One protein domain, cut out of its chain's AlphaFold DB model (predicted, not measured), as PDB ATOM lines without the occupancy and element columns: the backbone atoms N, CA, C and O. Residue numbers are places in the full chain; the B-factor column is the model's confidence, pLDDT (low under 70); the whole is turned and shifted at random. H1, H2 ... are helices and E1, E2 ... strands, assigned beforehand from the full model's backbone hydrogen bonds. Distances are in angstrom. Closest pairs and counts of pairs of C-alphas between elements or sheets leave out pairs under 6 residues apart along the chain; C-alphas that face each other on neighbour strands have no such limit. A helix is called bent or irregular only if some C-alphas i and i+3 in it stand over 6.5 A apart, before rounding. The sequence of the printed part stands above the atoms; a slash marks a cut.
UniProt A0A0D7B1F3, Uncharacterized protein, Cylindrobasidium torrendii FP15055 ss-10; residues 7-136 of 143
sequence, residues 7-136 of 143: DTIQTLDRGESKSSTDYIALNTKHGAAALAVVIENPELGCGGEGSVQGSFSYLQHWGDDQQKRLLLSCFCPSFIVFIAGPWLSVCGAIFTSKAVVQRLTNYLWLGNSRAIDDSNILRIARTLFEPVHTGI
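What this domain is: This is residues 7 to 136 of the 143 residues of an uncharacterized protein of Cylindrobasidium torrendii FP15055 ss-10 (UniProt A0A0D7B1F3). A strongly twisted sheet of six strands curls round the helix H1 on one face, while the longest helix, H3, lies loosely over E4 and E5 on the opposite face. H2 sits at one end of H1, and residues 113 to 119 stick out. The 130 printed residues hold three named helices and six named strands in the order E1 E2 E3 H1 H2 E4 E5 E6 H3; the mixed sheet runs E1 E2 E3 E4 E5 E6. The class is mixed, helices and strands; the whole is compact, with a radius of gyration of the C-alphas of 15.3 A and spans of 49 by 38 by 26 A.

How they stand to each other: E1, residues 7 to 9, E2, 20 to 28, and E3, 31 to 41, form a meander, successive antiparallel hairpins, with N 9 and O 23 3.2 A apart and N 22 and O 38 2.8 A. E3 bends by 64 degrees at residue 35. H1, residues 50 to 63, is on the sheet; its closest C-alphas to E3 are those of Gly 54 and Ile 39, 6.1 A. H2, residues 65 to 73, irregular with C-alphas 66 and 69 7.6 A apart, touches residues 61 to 63 of H1 only at the corner, closest at the C-alphas of Trp 62 and Leu 71, 6.6 A. E4, residues 78 to 84, is parallel to E3, with N 37 and O 79 2.8 A apart; E3, H1 H2, E4 is a strand-helix-strand unit, parallel neighbours joined through helices, with a right-handed crossover. E4, E5, residues 87 to 95, and E6, 99 to 103, form a second meander of hairpins, with N 80 and O 91 2.8 A apart and N 92 and O 102 2.8 A. H3, residues 118 to 135, gives three layers, helices on both faces; its height over the sheet is 11.4 A, and the closest C-alphas of H3 and E5 are those of Leu 128 and Val 90, 7.7 A. Every O i to N i+4 pair is within hydrogen-bond range in H1, 3 of 5 in H2 and 12 of 14 in H3.

Where its parts are: E1 begins at C-alpha 7 (181.561, 149.669, 240.311), and H3 ends at C-alpha 135 (169.020, 149.195, 226.301). From first to last C-alpha, E3 measures 27.7 A, E5 26.4 A, H3 25.6 A and E2 24.2 A.

The domain as a whole: The C-alphas farthest apart, those of Arg 69 and Arg 114, are 49.1 A apart. The printed part has no cut; the link from E6 to H3 is long, 14 residues. Mean pLDDT of the printed part is 77.8, with residues 7 to 20 and 112 to 136 under 70.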
ATOM      1  N   ASP A   7     181.017 150.412 239.182       56.81
ATOM      2  CA  ASP A   7     181.561 149.669 240.311       56.81
ATOM      3  C   ASP A   7     180.830 148.324 240.383       56.81
ATOM      4  O   ASP A   7     179.615 148.263 240.575       56.81
ATOM      5  N   THR A   8     181.544 147.216 240.219       51.94
ATOM      6  CA  THR A   8     180.954 145.900 240.485       51.94
ATOM      7  C   THR A   8     180.705 145.780 241.988       51.94
ATOM      8  O   THR A   8     181.654 145.780 242.770       51.94
ATOM      9  N   ILE A   9     179.439 145.676 242.402       54.56
ATOM     10  CA  ILE A   9     179.071 145.434 243.800       54.56
ATOM     11  C   ILE A   9     178.774 143.939 243.940       54.56
ATOM     12  O   ILE A   9     177.654 143.484 243.726       54.56
ATOM     13  N   GLN A  10     179.797 143.161 244.290       52.62
ATOM     14  CA  GLN A  10     179.597 141.760 244.655       52.62
ATOM     15  C   GLN A  10     178.953 141.704 246.039       52.62
ATOM     16  O   GLN A  10     179.553 142.153 247.019       52.62
ATOM     17  N   THR A  11     177.745 141.158 246.126       50.16
ATOM     18  CA  THR A  11     177.093 140.894 247.411       50.16
ATOM     19  C   THR A  11     177.141 139.391 247.627       50.16
ATOM     20  O   THR A  11     176.196 138.672 247.336       50.16
ATOM     21  N   LEU A  12     178.274 138.911 248.143       42.41
ATOM     22  CA  LEU A  12     178.449 137.509 248.514       42.41
ATOM     23  C   LEU A  12     177.576 137.191 249.738       42.41
ATOM     24  O   LEU A  12     178.003 137.419 250.873       42.41
ATOM     25  N   ASP A  13     176.377 136.644 249.535       46.69
ATOM     26  CA  ASP A  13     175.638 135.999 250.624       46.69
ATOM     27  C   ASP A  13     176.318 134.657 250.937       46.69
ATOM     28  O   ASP A  13     176.025 133.608 250.363       46.69
ATOM     29  N   ARG A  14     177.338 134.704 251.801       37.69
ATOM     30  CA  ARG A  14     178.133 133.542 252.219       37.69
ATOM     31  C   ARG A  14     177.385 132.767 253.313       37.69
ATOM     32  O   ARG A  14     177.867 132.650 254.435       37.69
ATOM     33  N   GLY A  15     176.200 132.264 252.979       33.75
ATOM     34  CA  GLY A  15     175.384 131.377 253.806       33.75
ATOM     35  C   GLY A  15     175.182 130.029 253.113       33.75
ATOM     36  O   GLY A  15     174.827 129.977 251.940       33.75
ATOM     37  N   GLU A  16     175.447 128.936 253.828       42.69
ATOM     38  CA  GLU A  16     175.425 127.559 253.324       42.69
ATOM     39  C   GLU A  16     174.203 127.237 252.427       42.69
ATOM     40  O   GLU A  16     173.048 127.357 252.836       42.69
ATOM     41  N   SER A  17     174.478 126.776 251.199       42.75
ATOM     42  CA  SER A  17     173.525 126.171 250.246       42.75
ATOM     43  C   SER A  17     172.374 127.042 249.697       42.75
ATOM     44  O   SER A  17     171.275 126.538 249.454       42.75
ATOM     45  N   LYS A  18     172.604 128.330 249.407       45.16
ATOM     46  CA  LYS A  18     171.666 129.165 248.628       45.16
ATOM     47  C   LYS A  18     172.378 129.868 247.471       45.16
ATOM     48  O   LYS A  18     173.529 130.255 247.603       45.16
ATOM     49  N   SER A  19     171.693 129.966 246.333       53.12
ATOM     50  CA  SER A  19     172.143 130.654 245.114       53.12
ATOM     51  C   SER A  19     172.876 131.969 245.415       53.12
ATOM     52  O   SER A  19     172.325 132.819 246.117       53.12
ATOM     53  N   SER A  20     174.092 132.143 244.885       69.94
ATOM     54  CA  SER A  20     174.836 133.401 245.031       69.94
ATOM     55  C   SER A  20     174.212 134.443 244.105       69.94
ATOM     56  O   SER A  20     174.131 134.229 242.894       69.94
ATOM     57  N   THR A  21     173.720 135.545 244.677       79.56
ATOM     58  CA  THR A  21     173.185 136.685 243.922       79.56
ATOM     59  C   THR A  21     174.197 137.820 243.940       79.56
ATOM     60  O   THR A  21     174.402 138.436 244.979       79.56
ATOM     61  N   ASP A  22     174.750 138.159 242.782       85.50
ATOM     62  CA  ASP A  22     175.650 139.297 242.614       85.50
ATOM     63  C   ASP A  22     174.997 140.436 241.829       85.50
ATOM     64  O   ASP A  22     174.074 140.230 241.039       85.50
ATOM     65  N   TYR A  23     175.491 141.661 242.021       83.56
ATOM     66  CA  TYR A  23     174.976 142.841 241.333       83.56
ATOM     67  C   TYR A  23     176.084 143.566 240.566       83.56
ATOM     68  O   TYR A  23     177.151 143.906 241.075       83.56
ATOM     69  N   ILE A  24     175.814 143.893 239.308       86.06
ATOM     70  CA  ILE A  24     176.599 144.889 238.579       86.06
ATOM     71  C   ILE A  24     175.839 146.193 238.720       86.06
ATOM     72  O   ILE A  24     174.743 146.318 238.175       86.06
ATOM     73  N   ALA A  25     176.390 147.154 239.456       85.75
ATOM     74  CA  ALA A  25     175.697 148.393 239.762       85.75
ATOM     75  C   ALA A  25     176.472 149.621 239.280       85.75
ATOM     76  O   ALA A  25     177.691 149.636 239.157       85.75
ATOM     77  N   LEU A  26     175.738 150.688 239.001       84.06
ATOM     78  CA  LEU A  26     176.301 152.008 238.812       84.06
ATOM     79  C   LEU A  26     176.075 152.804 240.087       84.06
ATOM     80  O   LEU A  26     174.930 153.112 240.432       84.06
ATOM     81  N   ASN A  27     177.155 153.164 240.775       85.12
ATOM     82  CA  ASN A  27     177.036 153.996 241.957       85.12
ATOM     83  C   ASN A  27     176.752 155.449 241.555       85.12
ATOM     84  O   ASN A  27     177.407 156.034 240.689       85.12
ATOM     85  N   THR A  28     175.738 156.037 242.174       81.06
ATOM     86  CA  THR A  28     175.301 157.403 241.908       81.06
ATOM     87  C   THR A  28     175.162 158.161 243.219       81.06
ATOM     88  O   THR A  28     174.985 157.589 244.290       81.06
ATOM     89  N   LYS A  29     175.100 159.490 243.134       81.56
ATOM     90  CA  LYS A  29     174.778 160.352 244.284       81.56
ATOM     91  C   LYS A  29     173.397 160.085 244.918       81.56
ATOM     92  O   LYS A  29     173.063 160.695 245.929       81.56
ATOM     93  N   HIS A  30     172.558 159.266 244.285       82.81
ATOM     94  CA  HIS A  30     171.182 158.986 244.689       82.81
ATOM     95  C   HIS A  30     170.944 157.524 245.091       82.81
ATOM     96  O   HIS A  30     169.803 157.196 245.403       82.81
ATOM     97  N   GLY A  31     171.977 156.679 245.048       86.75
ATOM     98  CA  GLY A  31     171.882 155.233 245.248       86.75
ATOM     99  C   GLY A  31     172.721 154.451 244.231       86.75
ATOM    100  O   GLY A  31     173.392 155.041 243.381       86.75
ATOM    101  N   ALA A  32     172.646 153.128 244.288       88.56
ATOM    102  CA  ALA A  32     173.301 152.196 243.381       88.56
ATOM    103  C   ALA A  32     172.285 151.630 242.376       88.56
ATOM    104  O   ALA A  32     171.416 150.832 242.725       88.56
ATOM    105  N   ALA A  33     172.392 152.023 241.109       89.50
ATOM    106  CA  ALA A  33     171.522 151.522 240.055       89.50
ATOM    107  C   ALA A  33     171.987 150.135 239.594       89.50
ATOM    108  O   ALA A  33     173.033 150.035 238.957       89.50
ATOM    109  N   ALA A  34     171.230 149.074 239.881       90.31
ATOM    110  CA  ALA A  34     171.569 147.734 239.402       90.31
ATOM    111  C   ALA A  34     171.420 147.666 237.873       90.31
ATOM    112  O   ALA A  34     170.314 147.717 237.340       90.31
ATOM    113  N   LEU A  35     172.535 147.551 237.157       89.69
ATOM    114  CA  LEU A  35     172.567 147.318 235.713       89.69
ATOM    115  C   LEU A  35     172.314 145.845 235.396       89.69
ATOM    116  O   LEU A  35     171.632 145.535 234.418       89.69
ATOM    117  N   ALA A  36     172.837 144.945 236.230       90.50
ATOM    118  CA  ALA A  36     172.555 143.523 236.143       90.50
ATOM    119  C   ALA A  36     172.459 142.862 237.523       90.50
ATOM    120  O   ALA A  36     173.177 143.238 238.447       90.50
ATOM    121  N   VAL A  37     171.597 141.857 237.621       91.75
ATOM    122  CA  VAL A  37     171.507 140.898 238.724       91.75
ATOM    123  C   VAL A  37     172.007 139.564 238.187       91.75
ATOM    124  O   VAL A  37     171.453 139.051 237.214       91.75
ATOM    125  N   VAL A  38     173.056 139.021 238.782       90.81
ATOM    126  CA  VAL A  38     173.665 137.751 238.391       90.81
ATOM    127  C   VAL A  38     173.259 136.701 239.410       90.81
ATOM    128  O   VAL A  38     173.471 136.874 240.604       90.81
ATOM    129  N   ILE A  39     172.637 135.633 238.933       90.31
ATOM    130  CA  ILE A  39     172.191 134.506 239.742       90.31
ATOM    131  C   ILE A  39     173.017 133.300 239.337       90.31
ATOM    132  O   ILE A  39     172.952 132.863 238.183       90.31
ATOM    133  N   GLU A  40     173.761 132.755 240.290       88.94
ATOM    134  CA  GLU A  40     174.599 131.585 240.079       88.94
ATOM    135  C   GLU A  40     174.065 130.391 240.864       88.94
ATOM    136  O   GLU A  40     173.813 130.463 242.072       88.94
ATOM    137  N   ASN A  41     173.904 129.275 240.160       86.94
ATOM    138  CA  ASN A  41     173.535 127.988 240.726       86.94
ATOM    139  C   ASN A  41     174.486 126.888 240.239       86.94
ATOM    140  O   ASN A  41     174.989 126.946 239.115       86.94
ATOM    141  N   PRO A  42     174.725 125.847 241.054       86.12
ATOM    142  CA  PRO A  42     175.607 124.752 240.657       86.12
ATOM    143  C   PRO A  42     175.058 123.981 239.446       86.12
ATOM    144  O   PRO A  42     175.812 123.620 238.549       86.12
ATOM    145  N   GLU A  43     173.738 123.776 239.387       83.81
ATOM    146  CA  GLU A  43     173.053 123.040 238.320       83.81
ATOM    147  C   GLU A  43     171.675 123.640 238.024       83.81
ATOM    148  O   GLU A  43     171.073 124.326 238.860       83.81
ATOM    149  N   LEU A  44     171.154 123.373 236.823       84.50
ATOM    150  CA  LEU A  44     169.823 123.824 236.424       84.50
ATOM    151  C   LEU A  44     168.757 123.178 237.319       84.50
ATOM    152  O   LEU A  44     168.707 121.959 237.456       84.50
ATOM    153  N   GLY A  45     167.885 123.999 237.905       79.88
ATOM    154  CA  GLY A  45     166.841 123.552 238.832       79.88
ATOM    155  C   GLY A  45     167.246 123.590 240.308       79.88
ATOM    156  O   GLY A  45     166.378 123.441 241.170       79.88
ATOM    157  N   CYS A  46     168.515 123.861 240.633       80.12
ATOM    158  CA  CYS A  46     168.923 124.102 242.014       80.12
ATOM    159  C   CYS A  46     168.300 125.413 242.529       80.12
ATOM    160  O   CYS A  46     168.465 126.472 241.930       80.12
ATOM    161  N   GLY A  47     167.526 125.340 243.615       74.56
ATOM    162  CA  GLY A  47     166.838 126.499 244.196       74.56
ATOM    163  C   GLY A  47     165.641 127.028 243.389       74.56
ATOM    164  O   GLY A  47     165.049 128.031 243.789       74.56
ATOM    165  N   GLY A  48     165.273 126.396 242.269       83.19
ATOM    166  CA  GLY A  48     164.157 126.810 241.412       83.19
ATOM    167  C   GLY A  48     164.577 127.415 240.070       83.19
ATOM    168  O   GLY A  48     165.651 127.135 239.539       83.19
ATOM    169  N   GLU A  49     163.679 128.201 239.479       85.00
ATOM    170  CA  GLU A  49     163.876 128.793 238.157       85.00
ATOM    171  C   GLU A  49     164.620 130.133 238.268       85.00
ATOM    172  O   GLU A  49     164.265 130.998 239.070       85.00
ATOM    173  N   GLY A  50     165.668 130.297 237.459       84.00
ATOM    174  CA  GLY A  50     166.589 131.425 237.563       84.00
ATOM    175  C   GLY A  50     165.960 132.797 237.348       84.00
ATOM    176  O   GLY A  50     166.327 133.756 238.023       84.00
ATOM    177  N   SER A  51     164.982 132.905 236.443       84.69
ATOM    178  CA  SER A  51     164.277 134.172 236.227       84.69
ATOM    179  C   SER A  51     163.390 134.552 237.413       84.69
ATOM    180  O   SER A  51     163.285 135.736 237.727       84.69
ATOM    181  N   VAL A  52     162.817 133.578 238.128       90.12
ATOM    182  CA  VAL A  52     162.087 133.807 239.384       90.12
ATOM    183  C   VAL A  52     163.042 134.290 240.473       90.12
ATOM    184  O   VAL A  52     162.791 135.329 241.074       90.12
ATOM    185  N   GLN A  53     164.164 133.602 240.692       91.12
ATOM    186  CA  GLN A  53     165.159 134.034 241.684       91.12
ATOM    187  C   GLN A  53     165.658 135.453 241.390       91.12
ATOM    188  O   GLN A  53     165.574 136.336 242.239       91.12
ATOM    189  N   GLY A  54     166.086 135.702 240.153       91.00
ATOM    190  CA  GLY A  54     166.602 137.005 239.758       91.00
ATOM    191  C   GLY A  54     165.552 138.113 239.772       91.00
ATOM    192  O   GLY A  54     165.894 139.257 240.053       91.00
ATOM    193  N   SER A  55     164.275 137.802 239.528       92.00
ATOM    194  CA  SER A  55     163.196 138.792 239.642       92.00
ATOM    195  C   SER A  55     162.899 139.169 241.092       92.00
ATOM    196  O   SER A  55     162.647 140.345 241.358       92.00
ATOM    197  N   PHE A  56     163.005 138.231 242.039       92.88
ATOM    198  CA  PHE A  56     162.954 138.551 243.467       92.88
ATOM    199  C   PHE A  56     164.145 139.405 243.906       92.88
ATOM    200  O   PHE A  56     163.932 140.440 244.533       92.88
ATOM    201  N   SER A  57     165.367 139.038 243.522       92.31
ATOM    202  CA  SER A  57     166.576 139.818 243.825       92.31
ATOM    203  C   SER A  57     166.517 141.232 243.228       92.31
ATOM    204  O   SER A  57     166.791 142.223 243.902       92.31
ATOM    205  N   TYR A  58     166.049 141.357 241.985       93.94
ATOM    206  CA  TYR A  58     165.774 142.640 241.338       93.94
ATOM    207  C   TYR A  58     164.761 143.491 242.122       93.94
ATOM    208  O   TYR A  58     164.997 144.676 242.361       93.94
ATOM    209  N   LEU A  59     163.640 142.892 242.541       94.00
ATOM    210  CA  LEU A  59     162.617 143.567 243.343       94.00
ATOM    211  C   LEU A  59     163.157 144.008 244.703       94.00
ATOM    212  O   LEU A  59     162.841 145.108 245.147       94.00
ATOM    213  N   GLN A  60     163.966 143.167 245.346       93.19
ATOM    214  CA  GLN A  60     164.583 143.465 246.631       93.19
ATOM    215  C   GLN A  60     165.534 144.658 246.521       93.19
ATOM    216  O   GLN A  60     165.423 145.587 247.312       93.19
ATOM    217  N   HIS A  61     166.417 144.670 245.517       92.38
ATOM    218  CA  HIS A  61     167.372 145.762 245.315       92.38
ATOM    219  C   HIS A  61     166.674 147.097 245.051       92.38
ATOM    220  O   HIS A  61     166.955 148.092 245.710       92.38
ATOM    221  N   TRP A  62     165.744 147.135 244.094       93.44
ATOM    222  CA  TRP A  62     165.069 148.381 243.716       93.44
ATOM    223  C   TRP A  62     163.983 148.822 244.700       93.44
ATOM    224  O   TRP A  62     163.634 150.001 244.722       93.44
ATOM    225  N   GLY A  63     163.459 147.896 245.504       91.25
ATOM    226  CA  GLY A  63     162.522 148.179 246.588       91.25
ATOM    227  C   GLY A  63     163.183 148.695 247.868       91.25
ATOM    228  O   GLY A  63     162.470 149.156 248.755       91.25
ATOM    229  N   ASP A  64     164.513 148.634 247.970       91.44
ATOM    230  CA  ASP A  64     165.255 149.128 249.127       91.44
ATOM    231  C   ASP A  64     165.160 150.662 249.244       91.44
ATOM    232  O   ASP A  64     165.277 151.401 248.256       91.44
ATOM    233  N   ASP A  65     164.976 151.166 250.468       92.00
ATOM    234  CA  ASP A  65     164.855 152.600 250.744       92.00
ATOM    235  C   ASP A  65     166.091 153.406 250.294       92.00
ATOM    236  O   ASP A  65     165.958 154.580 249.930       92.00
ATOM    237  N   GLN A  66     167.277 152.786 250.233       89.44
ATOM    238  CA  GLN A  66     168.496 153.394 249.688       89.44
ATOM    239  C   GLN A  66     168.364 153.735 248.198       89.44
ATOM    240  O   GLN A  66     168.984 154.691 247.732       89.44
ATOM    241  N   GLN A  67     167.536 152.998 247.449       90.50
ATOM    242  CA  GLN A  67     167.324 153.201 246.010       90.50
ATOM    243  C   GLN A  67     166.084 154.034 245.691       90.50
ATOM    244  O   GLN A  67     165.853 154.381 244.530       90.50
ATOM    245  N   LYS A  68     165.305 154.435 246.700       92.44
ATOM    246  CA  LYS A  68     164.019 155.132 246.540       92.44
ATOM    247  C   LYS A  68     164.088 156.359 245.634       92.44
ATOM    248  O   LYS A  68     163.177 156.609 244.847       92.44
ATOM    249  N   ARG A  69     165.173 157.134 245.708       89.50
ATOM    250  CA  ARG A  69     165.359 158.315 244.846       89.50
ATOM    251  C   ARG A  69     165.533 157.933 243.379       89.50
ATOM    252  O   ARG A  69     164.992 158.623 242.518       89.50
ATOM    253  N   LEU A  70     166.264 156.858 243.094       90.00
ATOM    254  CA  LEU A  70     166.420 156.335 241.737       90.00
ATOM    255  C   LEU A  70     165.112 155.725 241.229       90.00
ATOM    256  O   LEU A  70     164.713 156.033 240.106       90.00
ATOM    257  N   LEU A  71     164.414 154.969 242.081       90.12
ATOM    258  CA  LEU A  71     163.113 154.368 241.779       90.12
ATOM    259  C   LEU A  71     162.072 155.411 241.356       90.12
ATOM    260  O   LEU A  71     161.326 155.203 240.407       90.12
ATOM    261  N   LEU A  72     162.051 156.565 242.026       90.50
ATOM    262  CA  LEU A  72     161.145 157.667 241.691       90.50
ATOM    263  C   LEU A  72     161.576 158.470 240.454       90.50
ATOM    264  O   LEU A  72     160.770 159.216 239.906       90.50
ATOM    265  N   SER A  73     162.835 158.348 240.025       88.00
ATOM    266  CA  SER A  73     163.403 159.166 238.946       88.00
ATOM    267  C   SER A  73     163.505 158.433 237.606       88.00
ATOM    268  O   SER A  73     163.687 159.079 236.575       88.00
ATOM    269  N   CYS A  74     163.440 157.099 237.588       85.38
ATOM    270  CA  CYS A  74     163.614 156.311 236.370       85.38
ATOM    271  C   CYS A  74     162.888 154.961 236.423       85.38
ATOM    272  O   CYS A  74     162.498 154.483 237.481       85.38
ATOM    273  N   PHE A  75     162.773 154.305 235.266       88.69
ATOM    274  CA  PHE A  75     162.140 152.986 235.146       88.69
ATOM    275  C   PHE A  75     163.039 151.807 235.564       88.69
ATOM    276  O   PHE A  75     162.709 150.662 235.271       88.69
ATOM    277  N   CYS A  76     164.191 152.082 236.185       92.12
ATOM    278  CA  CYS A  76     165.101 151.090 236.773       92.12
ATOM    279  C   CYS A  76     165.387 149.862 235.883       92.12
ATOM    280  O   CYS A  76     165.131 148.735 236.300       92.12
ATOM    281  N   PRO A  77     165.856 150.048 234.634       93.50
ATOM    282  CA  PRO A  77     166.140 148.919 233.761       93.50
ATOM    283  C   PRO A  77     167.322 148.101 234.296       93.50
ATOM    284  O   PRO A  77     168.378 148.662 234.594       93.50
ATOM    285  N   SER A  78     167.164 146.780 234.343       93.00
ATOM    286  CA  SER A  78     168.226 145.840 234.713       93.00
ATOM    287  C   SER A  78     168.186 144.597 233.831       93.00
ATOM    288  O   SER A  78     167.124 144.170 233.376       93.00
ATOM    289  N   PHE A  79     169.337 143.971 233.629       92.88
ATOM    290  CA  PHE A  79     169.408 142.603 233.128       92.88
ATOM    291  C   PHE A  79     169.408 141.619 234.296       92.88
ATOM    292  O   PHE A  79     169.999 141.879 235.336       92.88
ATOM    293  N   ILE A  80     168.766 140.475 234.132       93.38
ATOM    294  CA  ILE A  80     168.916 139.341 235.040       93.38
ATOM    295  C   ILE A  80     169.667 138.277 234.256       93.38
ATOM    296  O   ILE A  80     169.175 137.802 233.232       93.38
ATOM    297  N   VAL A  81     170.865 137.939 234.714       91.62
ATOM    298  CA  VAL A  81     171.739 136.940 234.108       91.62
ATOM    299  C   VAL A  81     171.737 135.724 235.012       91.62
ATOM    300  O   VAL A  81     172.130 135.800 236.168       91.62
ATOM    301  N   PHE A  82     171.277 134.602 234.485       90.56
ATOM    302  CA  PHE A  82     171.219 133.347 235.210       90.56
ATOM    303  C   PHE A  82     172.231 132.361 234.650       90.56
ATOM    304  O   PHE A  82     172.210 132.077 233.449       90.56
ATOM    305  N   ILE A  83     173.070 131.819 235.527       89.12
ATOM    306  CA  ILE A  83     174.082 130.816 235.213       89.12
ATOM    307  C   ILE A  83     173.830 129.599 236.103       89.12
ATOM    308  O   ILE A  83     173.790 129.708 237.326       89.12
ATOM    309  N   ALA A  84     173.650 128.433 235.486       89.06
ATOM    310  CA  ALA A  84     173.451 127.181 236.203       89.06
ATOM    311  C   ALA A  84     174.216 126.033 235.550       89.06
ATOM    312  O   ALA A  84     173.800 125.496 234.519       89.06
ATOM    313  N   GLY A  85     175.352 125.663 236.141       85.69
ATOM    314  CA  GLY A  85     176.316 124.768 235.504       85.69
ATOM    315  C   GLY A  85     176.687 125.284 234.100       85.69
ATOM    316  O   GLY A  85     177.109 126.431 233.967       85.69
ATOM    317  N   PRO A  86     176.502 124.492 233.028       84.75
ATOM    318  CA  PRO A  86     176.752 124.932 231.657       84.75
ATOM    319  C   PRO A  86     175.585 125.717 231.033       84.75
ATOM    320  O   PRO A  86     175.619 125.957 229.835       84.75
ATOM    321  N   TRP A  87     174.528 126.078 231.761       87.44
ATOM    322  CA  TRP A  87     173.379 126.794 231.196       87.44
ATOM    323  C   TRP A  87     173.434 128.292 231.484       87.44
ATOM    324  O   TRP A  87     173.673 128.694 232.618       87.44
ATOM    325  N   LEU A  88     173.127 129.106 230.475       88.06
ATOM    326  CA  LEU A  88     172.996 130.559 230.565       88.06
ATOM    327  C   LEU A  88     171.597 131.002 230.130       88.06
ATOM    328  O   LEU A  88     171.055 130.495 229.151       88.06
ATOM    329  N   SER A  89     171.016 131.981 230.811       89.00
ATOM    330  CA  SER A  89     169.782 132.645 230.384       89.00
ATOM    331  C   SER A  89     169.818 134.120 230.765       89.00
ATOM    332  O   SER A  89     170.351 134.475 231.814       89.00
ATOM    333  N   VAL A  90     169.250 134.983 229.924       90.50
ATOM    334  CA  VAL A  90     169.144 136.419 230.184       90.50
ATOM    335  C   VAL A  90     167.693 136.870 230.106       90.50
ATOM    336  O   VAL A  90     166.967 136.590 229.146       90.50
ATOM    337  N   CYS A  91     167.281 137.628 231.114       92.62
ATOM    338  CA  CYS A  91     166.020 138.352 231.158       92.62
ATOM    339  C   CYS A  91     166.283 139.862 231.217       92.62
ATOM    340  O   CYS A  91     167.306 140.316 231.726       92.62
ATOM    341  N   GLY A  92     165.343 140.645 230.705       93.00
ATOM    342  CA  GLY A  92     165.264 142.082 230.916       93.00
ATOM    343  C   GLY A  92     164.218 142.380 231.979       93.00
ATOM    344  O   GLY A  92     163.159 141.751 232.001       93.00
ATOM    345  N   ALA A  93     164.510 143.338 232.846       94.50
ATOM    346  CA  ALA A  93     163.627 143.803 233.900       94.50
ATOM    347  C   ALA A  93     163.476 145.325 233.832       94.50
ATOM    348  O   ALA A  93     164.448 146.038 233.579       94.50
ATOM    349  N   ILE A  94     162.255 145.817 234.048       94.56
ATOM    350  CA  ILE A  94     161.959 147.246 234.217       94.56
ATOM    351  C   ILE A  94     160.968 147.451 235.363       94.56
ATOM    352  O   ILE A  94     160.048 146.653 235.567       94.56
ATOM    353  N   PHE A  95     161.148 148.527 236.125       92.12
ATOM    354  CA  PHE A  95     160.281 148.922 237.227       92.12
ATOM    355  C   PHE A  95     159.454 150.120 236.776       92.12
ATOM    356  O   PHE A  95     159.964 151.223 236.614       92.12
ATOM    357  N   THR A  96     158.165 149.900 236.534       85.69
ATOM    358  CA  THR A  96     157.227 150.978 236.192       85.69
ATOM    359  C   THR A  96     156.364 151.288 237.415       85.69
ATOM    360  O   THR A  96     156.885 151.681 238.450       85.69
ATOM    361  N   SER A  97     155.056 151.039 237.354       85.88
ATOM    362  CA  SER A  97     154.202 150.918 238.545       85.88
ATOM    363  C   SER A  97     154.301 149.532 239.186       85.88
ATOM    364  O   SER A  97     153.961 149.349 240.350       85.88
ATOM    365  N   LYS A  98     154.734 148.542 238.401       88.69
ATOM    366  CA  LYS A  98     155.032 147.172 238.818       88.69
ATOM    367  C   LYS A  98     156.303 146.723 238.103       88.69
ATOM    368  O   LYS A  98     156.624 147.243 237.028       88.69
ATOM    369  N   ALA A  99     157.006 145.763 238.690       90.94
ATOM    370  CA  ALA A  99     158.117 145.120 238.010       90.94
ATOM    371  C   ALA A  99     157.599 144.231 236.880       90.94
ATOM    372  O   ALA A  99     156.667 143.446 237.067       90.94
ATOM    373  N   VAL A 100     158.225 144.357 235.717       94.25
ATOM    374  CA  VAL A 100     158.015 143.470 234.577       94.25
ATOM    375  C   VAL A 100     159.350 142.822 234.271       94.25
ATOM    376  O   VAL A 100     160.327 143.525 234.022       94.25
ATOM    377  N   VAL A 101     159.379 141.491 234.293       92.69
ATOM    378  CA  VAL A 101     160.555 140.697 233.933       92.69
ATOM    379  C   VAL A 101     160.201 139.830 232.740       92.69
ATOM    380  O   VAL A 101     159.246 139.058 232.778       92.69
ATOM    381  N   GLN A 102     160.972 139.972 231.669       92.25
ATOM    382  CA  GLN A 102     160.780 139.248 230.425       92.25
ATOM    383  C   GLN A 102     162.055 138.502 230.062       92.25
ATOM    384  O   GLN A 102     163.137 139.081 229.985       92.25
ATOM    385  N   ARG A 103     161.926 137.207 229.786       89.31
ATOM    386  CA  ARG A 103     163.029 136.401 229.270       89.31
ATOM    387  C   ARG A 103     163.382 136.849 227.849       89.31
ATOM    388  O   ARG A 103     162.513 136.874 226.981       89.31
ATOM    389  N   LEU A 104     164.640 137.230 227.640       86.00
ATOM    390  CA  LEU A 104     165.166 137.690 226.350       86.00
ATOM    391  C   LEU A 104     165.822 136.545 225.579       86.00
ATOM    392  O   LEU A 104     165.831 136.558 224.352       86.00
ATOM    393  N   THR A 105     166.346 135.546 226.291       81.31
ATOM    394  CA  THR A 105     167.017 134.392 225.691       81.31
ATOM    395  C   THR A 105     166.451 133.095 226.246       81.31
ATOM    396  O   THR A 105     166.116 132.996 227.423       81.31
ATOM    397  N   ASN A 106     166.393 132.059 225.418       82.00
ATOM    398  CA  ASN A 106     166.178 130.710 225.934       82.00
ATOM    399  C   ASN A 106     167.396 130.251 226.749       82.00
ATOM    400  O   ASN A 106     168.468 130.858 226.667       82.00
ATOM    401  N   TYR A 107     167.232 129.160 227.503       81.81
ATOM    402  CA  TYR A 107     168.354 128.485 228.148       81.81
ATOM    403  C   TYR A 107     169.359 128.036 227.091       81.81
ATOM    404  O   TYR A 107     169.060 127.252 226.190       81.81
ATOM    405  N   LEU A 108     170.553 128.584 227.206       83.88
ATOM    406  CA  LEU A 108     171.634 128.435 226.266       83.88
ATOM    407  C   LEU A 108     172.702 127.543 226.881       83.88
ATOM    408  O   LEU A 108     173.243 127.846 227.939       83.88
ATOM    409  N   TRP A 109     173.005 126.443 226.204       82.81
ATOM    410  CA  TRP A 109     174.065 125.536 226.613       82.81
ATOM    411  C   TRP A 109     175.440 126.111 226.238       82.81
ATOM    412  O   TRP A 109     175.752 126.282 225.058       82.81
ATOM    413  N   LEU A 110     176.246 126.392 227.257       77.06
ATOM    414  CA  LEU A 110     177.648 126.809 227.209       77.06
ATOM    415  C   LEU A 110     178.626 125.626 227.287       77.06
ATOM    416  O   LEU A 110     179.834 125.816 227.167       77.06
ATOM    417  N   GLY A 111     178.136 124.405 227.520       72.81
ATOM    418  CA  GLY A 111     178.989 123.225 227.604       72.81
ATOM    419  C   GLY A 111     179.648 122.898 226.258       72.81
ATOM    420  O   GLY A 111     179.044 123.022 225.193       72.81
ATOM    421  N   ASN A 112     180.903 122.466 226.316       63.62
ATOM    422  CA  ASN A 112     181.762 122.300 225.150       63.62
ATOM    423  C   ASN A 112     181.278 121.156 224.235       63.62
ATOM    424  O   ASN A 112     181.238 120.002 224.662       63.62
ATOM    425  N   SER A 113     180.987 121.441 222.963       53.47
ATOM    426  CA  SER A 113     180.872 120.414 221.917       53.47
ATOM    427  C   SER A 113     182.110 120.483 221.024       53.47
ATOM    428  O   SER A 113     182.070 120.992 219.913       53.47
ATOM    429  N   ARG A 114     183.230 119.969 221.555       50.00
ATOM    430  CA  ARG A 114     184.581 119.954 220.952       50.00
ATOM    431  C   ARG A 114     185.173 121.353 220.688       50.00
ATOM    432  O   ARG A 114     184.485 122.360 220.699       50.00
ATOM    433  N   ALA A 115     186.499 121.393 220.578       48.97
ATOM    434  CA  ALA A 115     187.325 122.598 220.569       48.97
ATOM    435  C   ALA A 115     186.770 123.723 219.674       48.97
ATOM    436  O   ALA A 115     186.697 123.548 218.464       48.97
ATOM    437  N   ILE A 116     186.459 124.869 220.291       53.25
ATOM    438  CA  ILE A 116     186.266 126.171 219.635       53.25
ATOM    439  C   ILE A 116     185.183 126.114 218.542       53.25
ATOM    440  O   ILE A 116     185.450 126.127 217.343       53.25
ATOM    441  N   ASP A 117     183.923 126.062 218.976       59.84
ATOM    442  CA  ASP A 117     182.785 126.358 218.105       59.84
ATOM    443  C   ASP A 117     182.536 127.875 218.088       59.84
ATOM    444  O   ASP A 117     181.643 128.401 218.763       59.84
ATOM    445  N   ASP A 118     183.357 128.583 217.309       59.22
ATOM    446  CA  ASP A 118     183.239 130.029 217.088       59.22
ATOM    447  C   ASP A 118     181.840 130.423 216.601       59.22
ATOM    448  O   ASP A 118     181.368 131.525 216.878       59.22
ATOM    449  N   SER A 119     181.125 129.524 215.918       58.56
ATOM    450  CA  SER A 119     179.769 129.792 215.441       58.56
ATOM    451  C   SER A 119     178.754 129.829 216.584       58.56
ATOM    452  O   SER A 119     177.908 130.730 216.629       58.56
ATOM    453  N   ASN A 120     178.876 128.924 217.561       60.12
ATOM    454  CA  ASN A 120     178.063 128.962 218.770       60.12
ATOM    455  C   ASN A 120     178.456 130.169 219.625       60.12
ATOM    456  O   ASN A 120     177.574 130.922 220.021       60.12
ATOM    457  N   ILE A 121     179.748 130.455 219.804       61.53
ATOM    458  CA  ILE A 121     180.214 131.645 220.540       61.53
ATOM    459  C   ILE A 121     179.679 132.937 219.907       61.53
ATOM    460  O   ILE A 121     179.163 133.792 220.619       61.53
ATOM    461  N   LEU A 122     179.720 133.081 218.581       63.81
ATOM    462  CA  LEU A 122     179.198 134.263 217.885       63.81
ATOM    463  C   LEU A 122     177.670 134.360 217.949       63.81
ATOM    464  O   LEU A 122     177.132 135.464 218.045       63.81
ATOM    465  N   ARG A 123     176.954 133.228 217.923       65.06
ATOM    466  CA  ARG A 123     175.498 133.194 218.127       65.06
ATOM    467  C   ARG A 123     175.135 133.646 219.538       65.06
ATOM    468  O   ARG A 123     174.229 134.462 219.701       65.06
ATOM    469  N   ILE A 124     175.863 133.154 220.536       64.06
ATOM    470  CA  ILE A 124     175.729 133.541 221.941       64.06
ATOM    471  C   ILE A 124     176.036 135.031 222.092       64.06
ATOM    472  O   ILE A 124     175.210 135.778 222.607       64.06
ATOM    473  N   ALA A 125     177.170 135.482 221.556       62.22
ATOM    474  CA  ALA A 125     177.592 136.872 221.606       62.22
ATOM    475  C   ALA A 125     176.558 137.796 220.958       62.22
ATOM    476  O   ALA A 125     176.167 138.762 221.592       62.22
ATOM    477  N   ARG A 126     176.027 137.495 219.763       63.69
ATOM    478  CA  ARG A 126     174.948 138.307 219.160       63.69
ATOM    479  C   ARG A 126     173.703 138.362 220.033       63.69
ATOM    480  O   ARG A 126     173.178 139.444 220.265       63.69
ATOM    481  N   THR A 127     173.283 137.210 220.549       62.53
ATOM    482  CA  THR A 127     172.099 137.100 221.409       62.53
ATOM    483  C   THR A 127     172.246 137.939 222.687       62.53
ATOM    484  O   THR A 127     171.269 138.503 223.170       62.53
ATOM    485  N   LEU A 128     173.466 138.059 223.224       61.28
ATOM    486  CA  LEU A 128     173.760 138.817 224.443       61.28
ATOM    487  C   LEU A 128     174.092 140.297 224.185       61.28
ATOM    488  O   LEU A 128     173.721 141.153 224.984       61.28
ATOM    489  N   PHE A 129     174.777 140.624 223.087       58.38
ATOM    490  CA  PHE A 129     175.235 141.986 222.793       58.38
ATOM    491  C   PHE A 129     174.136 142.880 222.214       58.38
ATOM    492  O   PHE A 129     174.116 144.072 222.515       58.38
ATOM    493  N   GLU A 130     173.214 142.345 221.412       55.62
ATOM    494  CA  GLU A 130     172.167 143.147 220.762       55.62
ATOM    495  C   GLU A 130     171.192 143.816 221.765       55.62
ATOM    496  O   GLU A 130     170.937 145.024 221.637       55.62
ATOM    497  N   PRO A 131     170.713 143.130 222.826       51.53
ATOM    498  CA  PRO A 131     169.865 143.755 223.844       51.53
ATOM    499  C   PRO A 131     170.619 144.772 224.715       51.53
ATOM    500  O   PRO A 131     170.082 145.833 225.040       51.53
ATOM    501  N   VAL A 132     171.875 144.474 225.068       50.59
ATOM    502  CA  VAL A 132     172.715 145.305 225.952       50.59
ATOM    503  C   VAL A 132     173.079 146.634 225.286       50.59
ATOM    504  O   VAL A 132     172.955 147.690 225.908       50.59
ATOM    505  N   HIS A 133     173.447 146.618 224.000       49.22
ATOM    506  CA  HIS A 133     173.782 147.841 223.260       49.22
ATOM    507  C   HIS A 133     172.575 148.766 223.052       49.22
ATOM    508  O   HIS A 133     172.722 149.990 223.044       49.22
ATOM    509  N   THR A 134     171.379 148.197 222.895       50.38
ATOM    510  CA  THR A 134     170.160 148.968 222.613       50.38
ATOM    511  C   THR A 134     169.517 149.523 223.891       50.38
ATOM    512  O   THR A 134     168.940 150.613 223.864       50.38
ATOM    513  N   GLY A 135     169.649 148.824 225.026       45.78
ATOM    514  CA  GLY A 135     169.020 149.195 226.301       45.78
ATOM    515  C   GLY A 135     169.746 150.275 227.116       45.78
ATOM    516  O   GLY A 135     169.092 151.066 227.791       45.78
ATOM    517  N   ILE A 136     171.079 150.363 227.036       50.75
ATOM    518  CA  ILE A 136     171.888 151.236 227.918       50.75
ATOM    519  C   ILE A 136     171.982 152.693 227.398       50.75
ATOM    520  O   ILE A 136     172.400 153.601 228.113       50.75
TER     521      ILE A 136